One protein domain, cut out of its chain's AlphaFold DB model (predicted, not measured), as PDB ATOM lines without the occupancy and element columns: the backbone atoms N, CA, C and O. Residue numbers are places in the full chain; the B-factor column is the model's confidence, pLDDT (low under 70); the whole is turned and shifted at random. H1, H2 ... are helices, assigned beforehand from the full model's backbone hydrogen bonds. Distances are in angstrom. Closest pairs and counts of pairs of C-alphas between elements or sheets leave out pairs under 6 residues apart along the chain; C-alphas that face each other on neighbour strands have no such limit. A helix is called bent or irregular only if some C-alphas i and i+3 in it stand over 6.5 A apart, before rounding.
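AT A GLANCE: This is residues 2 to 108 of the 279 residues of a protein of Phycisphaerales bacterium (UniProt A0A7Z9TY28). The longest helix, H4, kinked near residue 59, runs past one end of H3, the helix in the middle of the body, meeting residues 32 to 34 of it; H5 is side by side with H3, and H6 packs on residues 38 to 42 of H3 at a steep angle. H2 is side by side with H4, short H7 packs on residues 60 to 64 of H4, and H1 is set off at one end of the longest axis, touching no other helix. The printed part has 107 residues with seven named helices, H1 to H7 in chain order, and no named strand; its class is all helix. It is compact, with a radius of gyration of the C-alphas of 13.6 A, and spans 44 by 30 by 24 A.

IN THESE COORDINATES: Find C-alpha 50 at (294.069, 358.751, 398.528); from there H4 runs through residues 50 to 65, 24.2 A. It is irregular: C-alphas 58 and 61 are 7.6 A apart. Before it look for H3, residues 32 to 44, 18.4 A, and H2, residues 23 to 29. H1, residues 2 to 13, 17.2 A, begins at C-alpha 2 at (277.001, 344.109, 390.321). After H4 come H5, residues 68 to 79, 15.9 A, H6, residues 84 to 93, 14.1 A, and H7, residues 97 to 100, which ends at C-alpha 100 at (310.068, 348.335, 409.520).

HOW THE PARTS SIT: H3 and H4 are the hubs, touching three helices each. They only just touch each other, with 3 pairs of C-alphas within 8 A, closest at Met 34 and Ile 56, 5.8 A, at a steep tilt of 49 degrees, opposite ways. H2 touches H4 at a shallow tilt of 24 degrees, the same way; their closest C-alphas are those of Pro 23 and Thr 52, 5.4 A. Residues 60 to 64 of H4 touch H7, closest at C-alphas of Ala 64 and Ile 99, 6.5 A. H5 touches H3 at a shallow tilt of 9 degrees, the same way, closest at C-alphas of Arg 39 and Met 78, 5.7 A. H6 touches H3 at a steep tilt of 46 degrees, opposite ways, closest at C-alphas of Ser 42 and Ala 87, 5.2 A. H5 and H6 touch only at the corner, where C-alphas 78 and 84 are 5.6 A apart. H1 is apart from the other helices. Every O i to N i+4 pair is within hydrogen-bond range in H2, H3, H5 and H6; H1 has 5 of 8, H4 has 7 of 12, and H7 is too short for one.

THE WHOLE: Look to Glu 2 and Glu 103 for the two C-alphas farthest apart, 45.1 A. The printed part has no cut and no long link; H1 to H2 is short, the others tight. Residues 16 to 17 pair with residues 47 to 48, parallel. Mean pLDDT of the printed part is 94.6, with residues 2 to 6 under 70.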
ATOM      1  N   GLU A   2     276.693 343.325 391.543       52.03
ATOM      2  CA  GLU A   2     277.001 344.109 390.321       52.03
ATOM      3  C   GLU A   2     277.747 345.429 390.603       52.03
ATOM      4  O   GLU A   2     278.784 345.678 390.007       52.03
ATOM      5  N   CYS A   3     277.331 346.210 391.608       59.25
ATOM      6  CA  CYS A   3     277.992 347.483 391.953       59.25
ATOM      7  C   CYS A   3     279.462 347.329 392.415       59.25
ATOM      8  O   CYS A   3     280.295 348.193 392.159       59.25
ATOM      9  N   LEU A   4     279.815 346.199 393.045       60.84
ATOM     10  CA  LEU A   4     281.215 345.901 393.377       60.84
ATOM     11  C   LEU A   4     282.003 345.452 392.143       60.84
ATOM     12  O   LEU A   4     283.211 345.657 392.112       60.84
ATOM     13  N   GLN A   5     281.342 344.837 391.152       60.56
ATOM     14  CA  GLN A   5     281.992 344.392 389.921       60.56
ATOM     15  C   GLN A   5     282.414 345.558 389.023       60.56
ATOM     16  O   GLN A   5     283.508 345.521 388.471       60.56
ATOM     17  N   GLU A   6     281.591 346.598 388.932       65.19
ATOM     18  CA  GLU A   6     281.898 347.804 388.152       65.19
ATOM     19  C   GLU A   6     283.047 348.614 388.781       65.19
ATOM     20  O   GLU A   6     283.920 349.118 388.075       65.19
ATOM     21  N   ALA A   7     283.112 348.664 390.117       77.75
ATOM     22  CA  ALA A   7     284.121 349.438 390.838       77.75
ATOM     23  C   ALA A   7     285.559 348.906 390.660       77.75
ATOM     24  O   ALA A   7     286.472 349.691 390.409       77.75
ATOM     25  N   TRP A   8     285.793 347.585 390.739       84.75
ATOM     26  CA  TRP A   8     287.160 347.052 390.567       84.75
ATOM     27  C   TRP A   8     287.646 347.127 389.118       84.75
ATOM     28  O   TRP A   8     288.847 347.241 388.887       84.75
ATOM     29  N   GLN A   9     286.735 347.060 388.140       88.94
ATOM     30  CA  GLN A   9     287.081 347.235 386.728       88.94
ATOM     31  C   GLN A   9     287.587 348.653 386.477       88.94
ATOM     32  O   GLN A   9     288.644 348.826 385.873       88.94
ATOM     33  N   GLN A  10     286.891 349.646 387.030       92.06
ATOM     34  CA  GLN A  10     287.314 351.038 386.955       92.06
ATOM     35  C   GLN A  10     288.669 351.266 387.643       92.06
ATOM     36  O   GLN A  10     289.527 351.947 387.087       92.06
ATOM     37  N   ASP A  11     288.914 350.653 388.805       93.00
ATOM     38  CA  ASP A  11     290.208 350.767 389.492       93.00
ATOM     39  C   ASP A  11     291.356 350.127 388.687       93.00
ATOM     40  O   ASP A  11     292.467 350.658 388.665       93.00
ATOM     41  N   LEU A  12     291.108 349.032 387.956       92.94
ATOM     42  CA  LEU A  12     292.100 348.468 387.034       92.94
ATOM     43  C   LEU A  12     292.380 349.387 385.841       92.94
ATOM     44  O   LEU A  12     293.542 349.542 385.460       92.94
ATOM     45  N   GLU A  13     291.346 349.998 385.260       93.94
ATOM     46  CA  GLU A  13     291.490 350.970 384.167       93.94
ATOM     47  C   GLU A  13     292.280 352.205 384.616       93.94
ATOM     48  O   GLU A  13     293.160 352.681 383.896       93.94
ATOM     49  N   LEU A  14     292.022 352.675 385.839       95.19
ATOM     50  CA  LEU A  14     292.724 353.792 386.468       95.19
ATOM     51  C   LEU A  14     294.093 353.414 387.047       95.19
ATOM     52  O   LEU A  14     294.811 354.302 387.503       95.19
ATOM     53  N   ARG A  15     294.472 352.127 387.022       96.62
ATOM     54  CA  ARG A  15     295.701 351.606 387.642       96.62
ATOM     55  C   ARG A  15     295.818 352.029 389.107       96.62
ATOM     56  O   ARG A  15     296.808 352.635 389.517       96.62
ATOM     57  N   LEU A  16     294.789 351.719 389.887       96.88
ATOM     58  CA  LEU A  16     294.629 352.155 391.268       96.88
ATOM     59  C   LEU A  16     294.607 350.962 392.233       96.88
ATOM     60  O   LEU A  16     293.884 349.987 392.035       96.88
ATOM     61  N   VAL A  17     295.387 351.043 393.308       97.44
ATOM     62  CA  VAL A  17     295.305 350.136 394.457       97.44
ATOM     63  C   VAL A  17     294.425 350.793 395.518       97.44
ATOM     64  O   VAL A  17     294.836 351.769 396.147       97.44
ATOM     65  N   ARG A  18     293.233 350.231 395.733       96.88
ATOM     66  CA  ARG A  18     292.255 350.687 396.728       96.88
ATOM     67  C   ARG A  18     291.870 349.557 397.687       96.88
ATOM     68  O   ARG A  18     291.750 348.398 397.284       96.88
ATOM     69  N   ALA A  19     291.672 349.881 398.966       95.12
ATOM     70  CA  ALA A  19     291.108 348.938 399.927       95.12
ATOM     71  C   ALA A  19     289.625 348.636 399.624       95.12
ATOM     72  O   ALA A  19     288.853 349.512 399.253       95.12
ATOM     73  N   ILE A  20     289.199 347.383 399.805       92.00
ATOM     74  CA  ILE A  20     287.783 347.015 399.646       92.00
ATOM     75  C   ILE A  20     287.025 347.395 400.923       92.00
ATOM     76  O   ILE A  20     287.201 346.720 401.940       92.00
ATOM     77  N   GLY A  21     286.147 348.395 400.849       91.25
ATOM     78  CA  GLY A  21     285.422 348.937 402.006       91.25
ATOM     79  C   GLY A  21     286.166 350.116 402.638       91.25
ATOM     80  O   GLY A  21     286.895 350.813 401.939       91.25
ATOM     81  N   GLU A  22     285.989 350.344 403.942       96.12
ATOM     82  CA  GLU A  22     286.694 351.418 404.654       96.12
ATOM     83  C   GLU A  22     288.163 351.009 404.927       96.12
ATOM     84  O   GLU A  22     288.405 349.944 405.510       96.12
ATOM     85  N   PRO A  23     289.170 351.790 404.477       96.94
ATOM     86  CA  PRO A  23     290.576 351.396 404.572       96.94
ATOM     87  C   PRO A  23     291.091 351.111 405.991       96.94
ATOM     88  O   PRO A  23     291.853 350.154 406.167       96.94
ATOM     89  N   ARG A  24     290.695 351.894 407.003       97.50
ATOM     90  CA  ARG A  24     291.168 351.728 408.389       97.50
ATOM     91  C   ARG A  24     290.664 350.423 408.998       97.50
ATOM     92  O   ARG A  24     291.461 349.684 409.570       97.50
ATOM     93  N   GLU A  25     289.394 350.081 408.804       97.00
ATOM     94  CA  GLU A  25     288.798 348.806 409.208       97.00
ATOM     95  C   GLU A  25     289.526 347.635 408.539       97.00
ATOM     96  O   GLU A  25     289.909 346.664 409.200       97.00
ATOM     97  N   ARG A  26     289.812 347.738 407.231       96.25
ATOM     98  CA  ARG A  26     290.533 346.673 406.517       96.25
ATOM     99  C   ARG A  26     291.967 346.506 406.991       96.25
ATOM    100  O   ARG A  26     292.464 345.378 406.972       96.25
ATOM    101  N   PHE A  27     292.657 347.574 407.367       97.06
ATOM    102  CA  PHE A  27     294.003 347.454 407.917       97.06
ATOM    103  C   PHE A  27     293.987 346.957 409.362       97.06
ATOM    104  O   PHE A  27     294.830 346.124 409.682       97.06
ATOM    105  N   ALA A  28     293.001 347.337 410.177       94.44
ATOM    106  CA  ALA A  28     292.834 346.828 411.541       94.44
ATOM    107  C   ALA A  28     292.638 345.297 411.597       94.44
ATOM    108  O   ALA A  28     293.068 344.646 412.547       94.44
ATOM    109  N   GLU A  29     292.034 344.694 410.565       95.12
ATOM    110  CA  GLU A  29     291.934 343.229 410.439       95.12
ATOM    111  C   GLU A  29     293.297 342.531 410.221       95.12
ATOM    112  O   GLU A  29     293.485 341.395 410.653       95.12
ATOM    113  N   ASP A  30     294.218 343.155 409.475       96.56
ATOM    114  CA  ASP A  30     295.554 342.620 409.158       96.56
ATOM    115  C   ASP A  30     296.471 343.759 408.692       96.56
ATOM    116  O   ASP A  30     296.509 344.099 407.503       96.56
ATOM    117  N   HIS A  31     297.256 344.321 409.617       97.69
ATOM    118  CA  HIS A  31     298.127 345.470 409.337       97.69
ATOM    119  C   HIS A  31     299.165 345.184 408.237       97.69
ATOM    120  O   HIS A  31     299.611 346.106 407.550       97.69
ATOM    121  N   LEU A  32     299.494 343.910 407.964       97.75
ATOM    122  CA  LEU A  32     300.390 343.537 406.859       97.75
ATOM    123  C   LEU A  32     299.839 343.964 405.484       97.75
ATOM    124  O   LEU A  32     300.597 344.111 404.521       97.75
ATOM    125  N   ARG A  33     298.525 344.188 405.360       98.12
ATOM    126  CA  ARG A  33     297.902 344.669 404.119       98.12
ATOM    127  C   ARG A  33     298.437 346.027 403.667       98.12
ATOM    128  O   ARG A  33     298.455 346.255 402.461       98.12
ATOM    129  N   MET A  34     298.949 346.862 404.573       98.44
ATOM    130  CA  MET A  34     299.612 348.117 404.204       98.44
ATOM    131  C   MET A  34     300.872 347.862 403.355       98.44
ATOM    132  O   MET A  34     301.016 348.427 402.273       98.44
ATOM    133  N   LEU A  35     301.733 346.919 403.768       98.50
ATOM    134  CA  LEU A  35     302.906 346.513 402.973       98.50
ATOM    135  C   LEU A  35     302.504 345.847 401.658       98.50
ATOM    136  O   LEU A  35     303.139 346.056 400.626       98.50
ATOM    137  N   ARG A  36     301.422 345.062 401.673       98.44
ATOM    138  CA  ARG A  36     300.902 344.428 400.456       98.44
ATOM    139  C   ARG A  36     300.383 345.461 399.457       98.44
ATOM    140  O   ARG A  36     300.574 345.246 398.264       98.44
ATOM    141  N   ALA A  37     299.761 346.549 399.916       98.31
ATOM    142  CA  ALA A  37     299.306 347.642 399.058       98.31
ATOM    143  C   ALA A  37     300.488 348.292 398.325       98.31
ATOM    144  O   ALA A  37     300.467 348.354 397.099       98.31
ATOM    145  N   ILE A  38     301.560 348.635 399.047       98.50
ATOM    146  CA  ILE A  38     302.814 349.155 398.467       98.50
ATOM    147  C   ILE A  38     303.434 348.148 397.490       98.50
ATOM    148  O   ILE A  38     303.811 348.483 396.366       98.50
ATOM    149  N   ARG A  39     303.495 346.864 397.867       98.50
ATOM    150  CA  ARG A  39     304.023 345.832 396.968       98.50
ATOM    151  C   ARG A  39     303.204 345.719 395.684       98.50
ATOM    152  O   ARG A  39     303.782 345.467 394.634       98.50
ATOM    153  N   PHE A  40     301.878 345.828 395.748       98.06
ATOM    154  CA  PHE A  40     301.041 345.782 394.550       98.06
ATOM    155  C   PHE A  40     301.170 347.054 393.713       98.06
ATOM    156  O   PHE A  40     301.328 346.932 392.501       98.06
ATOM    157  N   SER A  41     301.197 348.223 394.356       97.94
ATOM    158  CA  SER A  41     301.438 349.526 393.729       97.94
ATOM    159  C   SER A  41     302.720 349.499 392.892       97.94
ATOM    160  O   SER A  41     302.679 349.549 391.663       97.94
ATOM    161  N   SER A  42     303.858 349.236 393.536       97.00
ATOM    162  CA  SER A  42     305.161 349.144 392.869       97.00
ATOM    163  C   SER A  42     305.280 348.002 391.852       97.00
ATOM    164  O   SER A  42     305.909 348.172 390.805       97.00
ATOM    165  N   ARG A  43     304.695 346.825 392.117       96.94
ATOM    166  CA  ARG A  43     304.778 345.678 391.196       96.94
ATOM    167  C   ARG A  43     304.027 345.924 389.894       96.94
ATOM    168  O   ARG A  43     304.513 345.509 388.847       96.94
ATOM    169  N   PHE A  44     302.843 346.521 389.978       96.69
ATOM    170  CA  PHE A  44     301.976 346.742 388.822       96.69
ATOM    171  C   PHE A  44     302.079 348.156 388.249       96.69
ATOM    172  O   PHE A  44     301.436 348.427 387.238       96.69
ATOM    173  N   GLU A  45     302.901 349.025 388.849       95.75
ATOM    174  CA  GLU A  45     303.035 350.441 388.472       95.75
ATOM    175  C   GLU A  45     301.692 351.168 388.566       95.75
ATOM    176  O   GLU A  45     301.281 351.919 387.679       95.75
ATOM    177  N   PHE A  46     300.974 350.865 389.642       97.62
ATOM    178  CA  PHE A  46     299.700 351.476 389.984       97.62
ATOM    179  C   PHE A  46     299.945 352.619 390.968       97.62
ATOM    180  O   PHE A  46     301.008 352.713 391.570       97.62
ATOM    181  N   SER A  47     298.967 353.504 391.115       96.94
ATOM    182  CA  SER A  47     298.938 354.485 392.202       96.94
ATOM    183  C   SER A  47     298.146 353.928 393.382       96.94
ATOM    184  O   SER A  47     297.262 353.094 393.194       96.94
ATOM    185  N   ILE A  48     298.421 354.396 394.596       97.94
ATOM    186  CA  ILE A  48     297.588 354.091 395.767       97.94
ATOM    187  C   ILE A  48     296.501 355.162 395.881       97.94
ATOM    188  O   ILE A  48     296.788 356.356 395.794       97.94
ATOM    189  N   ASP A  49     295.260 354.721 396.065       97.56
ATOM    190  CA  ASP A  49     294.104 355.581 396.327       97.56
ATOM    191  C   ASP A  49     294.321 356.488 397.553       97.56
ATOM    192  O   ASP A  49     294.981 356.089 398.512       97.56
ATOM    193  N   VAL A  50     293.782 357.713 397.519       97.19
ATOM    194  CA  VAL A  50     294.069 358.751 398.528       97.19
ATOM    195  C   VAL A  50     293.656 358.305 399.929       97.19
ATOM    196  O   VAL A  50     294.499 358.314 400.825       97.19
ATOM    197  N   ASP A  51     292.422 357.829 400.100       97.75
ATOM    198  CA  ASP A  51     291.909 357.380 401.402       97.75
ATOM    199  C   ASP A  51     292.689 356.154 401.900       97.75
ATOM    200  O   ASP A  51     292.999 356.013 403.086       97.75
ATOM    201  N   THR A  52     293.071 355.274 400.968       98.12
ATOM    202  CA  THR A  52     293.918 354.113 401.263       98.12
ATOM    203  C   THR A  52     295.309 354.546 401.743       98.12
ATOM    204  O   THR A  52     295.816 354.007 402.727       98.12
ATOM    205  N   ALA A  53     295.929 355.531 401.093       98.31
ATOM    206  CA  ALA A  53     297.239 356.056 401.468       98.31
ATOM    207  C   ALA A  53     297.206 356.816 402.804       98.31
ATOM    208  O   ALA A  53     298.147 356.708 403.590       98.31
ATOM    209  N   GLU A  54     296.145 357.573 403.083       98.25
ATOM    210  CA  GLU A  54     295.943 358.239 404.376       98.25
ATOM    211  C   GLU A  54     295.827 357.229 405.517       98.25
ATOM    212  O   GLU A  54     296.567 357.332 406.498       98.25
ATOM    213  N   ALA A  55     295.008 356.189 405.350       98.38
ATOM    214  CA  ALA A  55     294.885 355.131 406.345       98.38
ATOM    215  C   ALA A  55     296.210 354.381 406.579       98.38
ATOM    216  O   ALA A  55     296.528 354.049 407.721       98.38
ATOM    217  N   ILE A  56     297.022 354.170 405.531       98.38
ATOM    218  CA  ILE A  56     298.377 353.607 405.673       98.38
ATOM    219  C   ILE A  56     299.254 354.499 406.567       98.38
ATOM    220  O   ILE A  56     299.957 353.990 407.442       98.38
ATOM    221  N   ARG A  57     299.227 355.827 406.376       97.31
ATOM    222  CA  ARG A  57     300.031 356.755 407.189       97.31
ATOM    223  C   ARG A  57     299.588 356.748 408.648       97.31
ATOM    224  O   ARG A  57     300.436 356.634 409.533       97.31
ATOM    225  N   GLU A  58     298.284 356.839 408.894       97.69
ATOM    226  CA  GLU A  58     297.709 356.879 410.244       97.69
ATOM    227  C   GLU A  58     297.992 355.598 411.036       97.69
ATOM    228  O   GLU A  58     298.412 355.667 412.190       97.69
ATOM    229  N   LEU A  59     297.825 354.432 410.404       97.38
ATOM    230  CA  LEU A  59     297.973 353.127 411.055       97.38
ATOM    231  C   LEU A  59     299.390 352.549 410.964       97.38
ATOM    232  O   LEU A  59     299.636 351.449 411.446       97.38
ATOM    233  N   SER A  60     300.349 353.275 410.384       95.81
ATOM    234  CA  SER A  60     301.729 352.804 410.186       95.81
ATOM    235  C   SER A  60     302.394 352.254 411.459       95.81
ATOM    236  O   SER A  60     303.128 351.269 411.382       95.81
ATOM    237  N   ASN A  61     302.104 352.830 412.635       96.19
ATOM    238  CA  ASN A  61     302.633 352.362 413.926       96.19
ATOM    239  C   ASN A  61     302.153 350.949 414.299       96.19
ATOM    240  O   ASN A  61     302.877 350.215 414.968       96.19
ATOM    241  N   GLU A  62     300.981 350.536 413.819       97.00
ATOM    242  CA  GLU A  62     300.396 349.223 414.109       97.00
ATOM    243  C   GLU A  62     301.158 348.068 413.438       97.00
ATOM    244  O   GLU A  62     301.001 346.899 413.807       97.00
ATOM    245  N   LEU A  63     302.057 348.376 412.492       96.12
ATOM    246  CA  LEU A  63     303.008 347.397 411.959       96.12
ATOM    247  C   LEU A  63     303.928 346.821 413.039       96.12
ATOM    248  O   LEU A  63     304.397 345.699 412.867       96.12
ATOM    249  N   ALA A  64     304.138 347.522 414.159       95.06
ATOM    250  CA  ALA A  64     304.900 347.001 415.293       95.06
ATOM    251  C   ALA A  64     304.277 345.722 415.895       95.06
ATOM    252  O   ALA A  64     304.983 344.928 416.513       95.06
ATOM    253  N   GLY A  65     302.971 345.499 415.692       95.25
ATOM    254  CA  GLY A  65     302.274 344.276 416.101       95.25
ATOM    255  C   GLY A  65     302.424 343.096 415.131       95.25
ATOM    256  O   GLY A  65     301.942 342.000 415.422       95.25
ATOM    257  N   ILE A  66     303.062 343.287 413.972       97.44
ATOM    258  CA  ILE A  66     303.284 342.235 412.974       97.44
ATOM    259  C   ILE A  66     304.665 341.607 413.179       97.44
ATOM    260  O   ILE A  66     305.646 342.294 413.449       97.44
ATOM    261  N   SER A  67     304.754 340.282 413.022       97.62
ATOM    262  CA  SER A  67     306.033 339.581 413.167       97.62
ATOM    263  C   SER A  67     307.062 340.066 412.137       97.62
ATOM    264  O   SER A  67     306.740 340.299 410.965       97.62
ATOM    265  N   ARG A  68     308.322 340.176 412.571       97.62
ATOM    266  CA  ARG A  68     309.428 340.657 411.734       97.62
ATOM    267  C   ARG A  68     309.669 339.769 410.516       97.62
ATOM    268  O   ARG A  68     310.011 340.276 409.456       97.62
ATOM    269  N   GLU A  69     309.414 338.466 410.616       97.75
ATOM    270  CA  GLU A  69     309.528 337.525 409.495       97.75
ATOM    271  C   GLU A  69     308.511 337.846 408.396       97.75
ATOM    272  O   GLU A  69     308.846 337.846 407.213       97.75
ATOM    273  N   ARG A  70     307.261 338.164 408.771       98.12
ATOM    274  CA  ARG A  70     306.215 338.528 407.802       98.12
ATOM    275  C   ARG A  70     306.533 339.857 407.117       98.12
ATOM    276  O   ARG A  70     306.306 339.977 405.914       98.12
ATOM    277  N   ILE A  71     307.068 340.822 407.866       98.31
ATOM    278  CA  ILE A  71     307.556 342.094 407.317       98.31
ATOM    279  C   ILE A  71     308.719 341.832 406.352       98.31
ATOM    280  O   ILE A  71     308.654 342.237 405.191       98.31
ATOM    281  N   GLY A  72     309.740 341.093 406.794       98.31
ATOM    282  CA  GLY A  72     310.919 340.741 406.005       98.31
ATOM    283  C   GLY A  72     310.573 340.036 404.692       98.31
ATOM    284  O   GLY A  72     311.136 340.366 403.648       98.31
ATOM    285  N   GLU A  73     309.591 339.132 404.695       98.50
ATOM    286  CA  GLU A  73     309.116 338.461 403.481       98.50
ATOM    287  C   GLU A  73     308.432 339.414 402.486       98.50
ATOM    288  O   GLU A  73     308.620 339.276 401.275       98.50
ATOM    289  N   GLU A  74     307.663 340.407 402.945       98.50
ATOM    290  CA  GLU A  74     307.097 341.421 402.042       98.50
ATOM    291  C   GLU A  74     308.179 342.365 401.497       98.50
ATOM    292  O   GLU A  74     308.184 342.647 400.295       98.50
ATOM    293  N   ILE A  75     309.141 342.775 402.332       98.69
ATOM    294  CA  ILE A  75     310.287 343.601 401.917       98.69
ATOM    295  C   ILE A  75     311.133 342.878 400.876       98.69
ATOM    296  O   ILE A  75     311.429 343.432 399.819       98.69
ATOM    297  N   LYS A  76     311.436 341.599 401.096       98.56
ATOM    298  CA  LYS A  76     312.167 340.770 400.136       98.56
ATOM    299  C   LYS A  76     311.461 340.682 398.787       98.56
ATOM    300  O   LYS A  76     312.108 340.822 397.748       98.56
ATOM    301  N   LYS A  77     310.138 340.491 398.765       98.50
ATOM    302  CA  LYS A  77     309.364 340.461 397.509       98.50
ATOM    303  C   LYS A  77     309.409 341.800 396.769       98.50
ATOM    304  O   LYS A  77     309.460 341.798 395.544       98.50
ATOM    305  N   MET A  78     309.390 342.920 397.490       98.44
ATOM    306  CA  MET A  78     309.506 344.256 396.899       98.44
ATOM    307  C   MET A  78     310.914 344.519 396.355       98.44
ATOM    308  O   MET A  78     311.067 344.902 395.197       98.44
ATOM    309  N   LEU A  79     311.951 344.248 397.149       98.25
ATOM    310  CA  LEU A  79     313.336 344.578 396.800       98.25
ATOM    311  C   LEU A  79     313.966 343.636 395.769       98.25
ATOM    312  O   LEU A  79     314.990 343.971 395.180       98.25
ATOM    313  N   THR A  80     313.359 342.476 395.512       97.00
ATOM    314  CA  THR A  80     313.757 341.576 394.415       97.00
ATOM    315  C   THR A  80     313.039 341.878 393.095       97.00
ATOM    316  O   THR A  80     313.417 341.335 392.058       97.00
ATOM    317  N   HIS A  81     312.045 342.772 393.089       97.38
ATOM    318  CA  HIS A  81     311.328 343.184 391.880       97.38
ATOM    319  C   HIS A  81     312.102 344.269 391.098       97.38
ATOM    320  O   HIS A  81     312.821 345.056 391.712       97.38
ATOM    321  N   PRO A  82     311.982 344.381 389.759       96.12
ATOM    322  CA  PRO A  82     312.595 345.479 388.998       96.12
ATOM    323  C   PRO A  82     312.232 346.882 389.515       96.12
ATOM    324  O   PRO A  82     313.107 347.730 389.639       96.12
ATOM    325  N   ASN A  83     310.987 347.087 389.956       96.88
ATOM    326  CA  ASN A  83     310.500 348.373 390.488       96.88
ATOM    327  C   ASN A  83     310.816 348.598 391.982       96.88
ATOM    328  O   ASN A  83     310.120 349.340 392.674       96.88
ATOM    329  N   ARG A  84     311.871 347.960 392.501       98.12
ATOM    330  CA  ARG A  84     312.305 348.045 393.908       98.12
ATOM    331  C   ARG A  84     312.548 349.471 394.409       98.12
ATOM    332  O   ARG A  84     312.241 349.760 395.560       98.12
ATOM    333  N   GLY A  85     313.051 350.365 393.553       98.06
ATOM    334  CA  GLY A  85     313.238 351.777 393.904       98.06
ATOM    335  C   GLY A  85     311.913 352.487 394.200       98.06
ATOM    336  O   GLY A  85     311.824 353.230 395.169       98.06
ATOM    337  N   VAL A  86     310.861 352.196 393.426       97.75
ATOM    338  CA  VAL A  86     309.512 352.737 393.671       97.75
ATOM    339  C   VAL A  86     308.969 352.222 395.002       97.75
ATOM    340  O   VAL A  86     308.496 353.012 395.808       97.75
ATOM    341  N   ALA A  87     309.112 350.921 395.271       98.38
ATOM    342  CA  ALA A  87     308.665 350.336 396.534       98.38
ATOM    343  C   ALA A  87     309.362 350.973 397.750       98.38
ATOM    344  O   ALA A  87     308.701 351.354 398.713       98.38
ATOM    345  N   ALA A  88     310.688 351.129 397.700       98.44
ATOM    346  CA  ALA A  88     311.452 351.788 398.758       98.44
ATOM    347  C   ALA A  88     311.031 353.252 398.960       98.44
ATOM    348  O   ALA A  88     310.892 353.701 400.097       98.44
ATOM    349  N   TRP A  89     310.771 353.974 397.867       98.00
ATOM    350  CA  TRP A  89     310.271 355.343 397.932       98.00
ATOM    351  C   TRP A  89     308.889 355.417 398.582       98.00
ATOM    352  O   TRP A  89     308.679 356.251 399.452       98.00
ATOM    353  N   GLU A  90     307.955 354.537 398.217       97.88
ATOM    354  CA  GLU A  90     306.620 354.494 398.828       97.88
ATOM    355  C   GLU A  90     306.673 354.154 400.324       97.88
ATOM    356  O   GLU A  90     305.961 354.775 401.115       97.88
ATOM    357  N   LEU A  91     307.544 353.222 400.734       98.19
ATOM    358  CA  LEU A  91     307.764 352.895 402.148       98.19
ATOM    359  C   LEU A  91     308.229 354.118 402.948       98.19
ATOM    360  O   LEU A  91     307.722 354.352 404.044       98.19
ATOM    361  N   GLN A  92     309.156 354.896 402.390       97.00
ATOM    362  CA  GLN A  92     309.664 356.136 402.981       97.00
ATOM    363  C   GLN A  92     308.607 357.248 402.987       97.00
ATOM    364  O   GLN A  92     308.318 357.846 404.016       97.00
ATOM    365  N   TYR A  93     307.966 357.486 401.845       96.19
ATOM    366  CA  TYR A  93     306.988 358.558 401.658       96.19
ATOM    367  C   TYR A  93     305.731 358.386 402.520       96.19
ATOM    368  O   TYR A  93     305.131 359.364 402.969       96.19
ATOM    369  N   LEU A  94     305.314 357.140 402.756       96.25
ATOM    370  CA  LEU A  94     304.200 356.818 403.650       96.25
ATOM    371  C   LEU A  94     304.655 356.639 405.110       96.25
ATOM    372  O   LEU A  94     303.817 356.455 405.992       96.25
ATOM    373  N   GLY A  95     305.961 356.736 405.379       95.81
ATOM    374  CA  GLY A  95     306.551 356.695 406.716       95.81
ATOM    375  C   GLY A  95     306.521 355.318 407.374       95.81
ATOM    376  O   GLY A  95     306.527 355.241 408.601       95.81
ATOM    377  N   LEU A  96     306.440 354.245 406.586       97.62
ATOM    378  CA  LEU A  96     306.424 352.860 407.066       97.62
ATOM    379  C   LEU A  96     307.837 352.335 407.331       97.62
ATOM    380  O   LEU A  96     308.027 351.490 408.206       97.62
ATOM    381  N   ASP A  97     308.824 352.856 406.602       97.31
ATOM    382  CA  ASP A  97     310.240 352.535 406.771       97.31
ATOM    383  C   ASP A  97     310.708 352.711 408.223       97.31
ATOM    384  O   ASP A  97     311.428 351.853 408.726       97.31
ATOM    385  N   ARG A  98     310.216 353.737 408.931       96.31
ATOM    386  CA  ARG A  98     310.590 354.001 410.330       96.31
ATOM    387  C   ARG A  98     310.297 352.832 411.275       96.31
ATOM    388  O   ARG A  98     311.076 352.550 412.176       96.31
ATOM    389  N   ILE A  99     309.170 352.145 411.068       97.19
ATOM    390  CA  ILE A  99     308.737 351.029 411.920       97.19
ATOM    391  C   ILE A  99     309.396 349.732 411.455       97.19
ATOM    392  O   ILE A  99     309.862 348.950 412.274       97.19
ATOM    393  N   ILE A 100     309.474 349.531 410.137       97.12
ATOM    394  CA  ILE A 100     310.068 348.335 409.520       97.12
ATOM    395  C   ILE A 100     311.556 348.226 409.831       97.12
ATOM    396  O   ILE A 100     312.048 347.132 410.085       97.12
ATOM    397  N   LEU A 101     312.263 349.352 409.770       96.88
ATOM    398  CA  LEU A 101     313.700 349.430 409.979       96.88
ATOM    399  C   LEU A 101     314.042 349.900 411.389       96.88
ATOM    400  O   LEU A 101     315.211 349.906 411.728       96.88
ATOM    401  N   SER A 102     313.068 350.266 412.230       96.12
ATOM    402  CA  SER A 102     313.319 350.810 413.574       96.12
ATOM    403  C   SER A 102     314.351 351.955 413.559       96.12
ATOM    404  O   SER A 102     315.286 351.976 414.359       96.12
ATOM    405  N   GLU A 103     314.186 352.882 412.618       94.50
ATOM    406  CA  GLU A 103     315.074 354.011 412.317       94.50
ATOM    407  C   GLU A 103     314.239 355.275 412.076       94.50
ATOM    408  O   GLU A 103     313.021 355.204 411.913       94.50
ATOM    409  N   GLU A 104     314.872 356.445 411.994       91.62
ATOM    410  CA  GLU A 104     314.176 357.624 411.479       91.62
ATOM    411  C   GLU A 104     313.822 357.444 409.995       91.62
ATOM    412  O   GLU A 104     314.561 356.841 409.204       91.62
ATOM    413  N   SER A 105     312.657 357.966 409.611       90.88
ATOM    414  CA  SER A 105     312.282 358.001 408.201       90.88
ATOM    415  C   SER A 105     313.173 358.994 407.463       90.88
ATOM    416  O   SER A 105     313.535 360.040 408.003       90.88
ATOM    417  N   CYS A 106     313.501 358.690 406.211       89.75
ATOM    418  CA  CYS A 106     314.271 359.596 405.370       89.75
ATOM    419  C   CYS A 106     313.569 359.829 404.031       89.75
ATOM    420  O   CYS A 106     312.922 358.943 403.475       89.75
ATOM    421  N   MET A 107     313.750 361.027 403.475       93.06
ATOM    422  CA  MET A 107     313.202 361.413 402.170       93.06
ATOM    423  C   MET A 107     314.254 361.373 401.053       93.06
ATOM    424  O   MET A 107     314.075 361.981 399.999       93.06
ATOM    425  N   ASN A 108     315.352 360.642 401.268       93.69
ATOM    426  CA  ASN A 108     316.382 360.447 400.253       93.69
ATOM    427  C   ASN A 108     315.847 359.537 399.145       93.69
ATOM    428  O   ASN A 108     315.333 358.448 399.409       93.69
TER     429      ASN A 108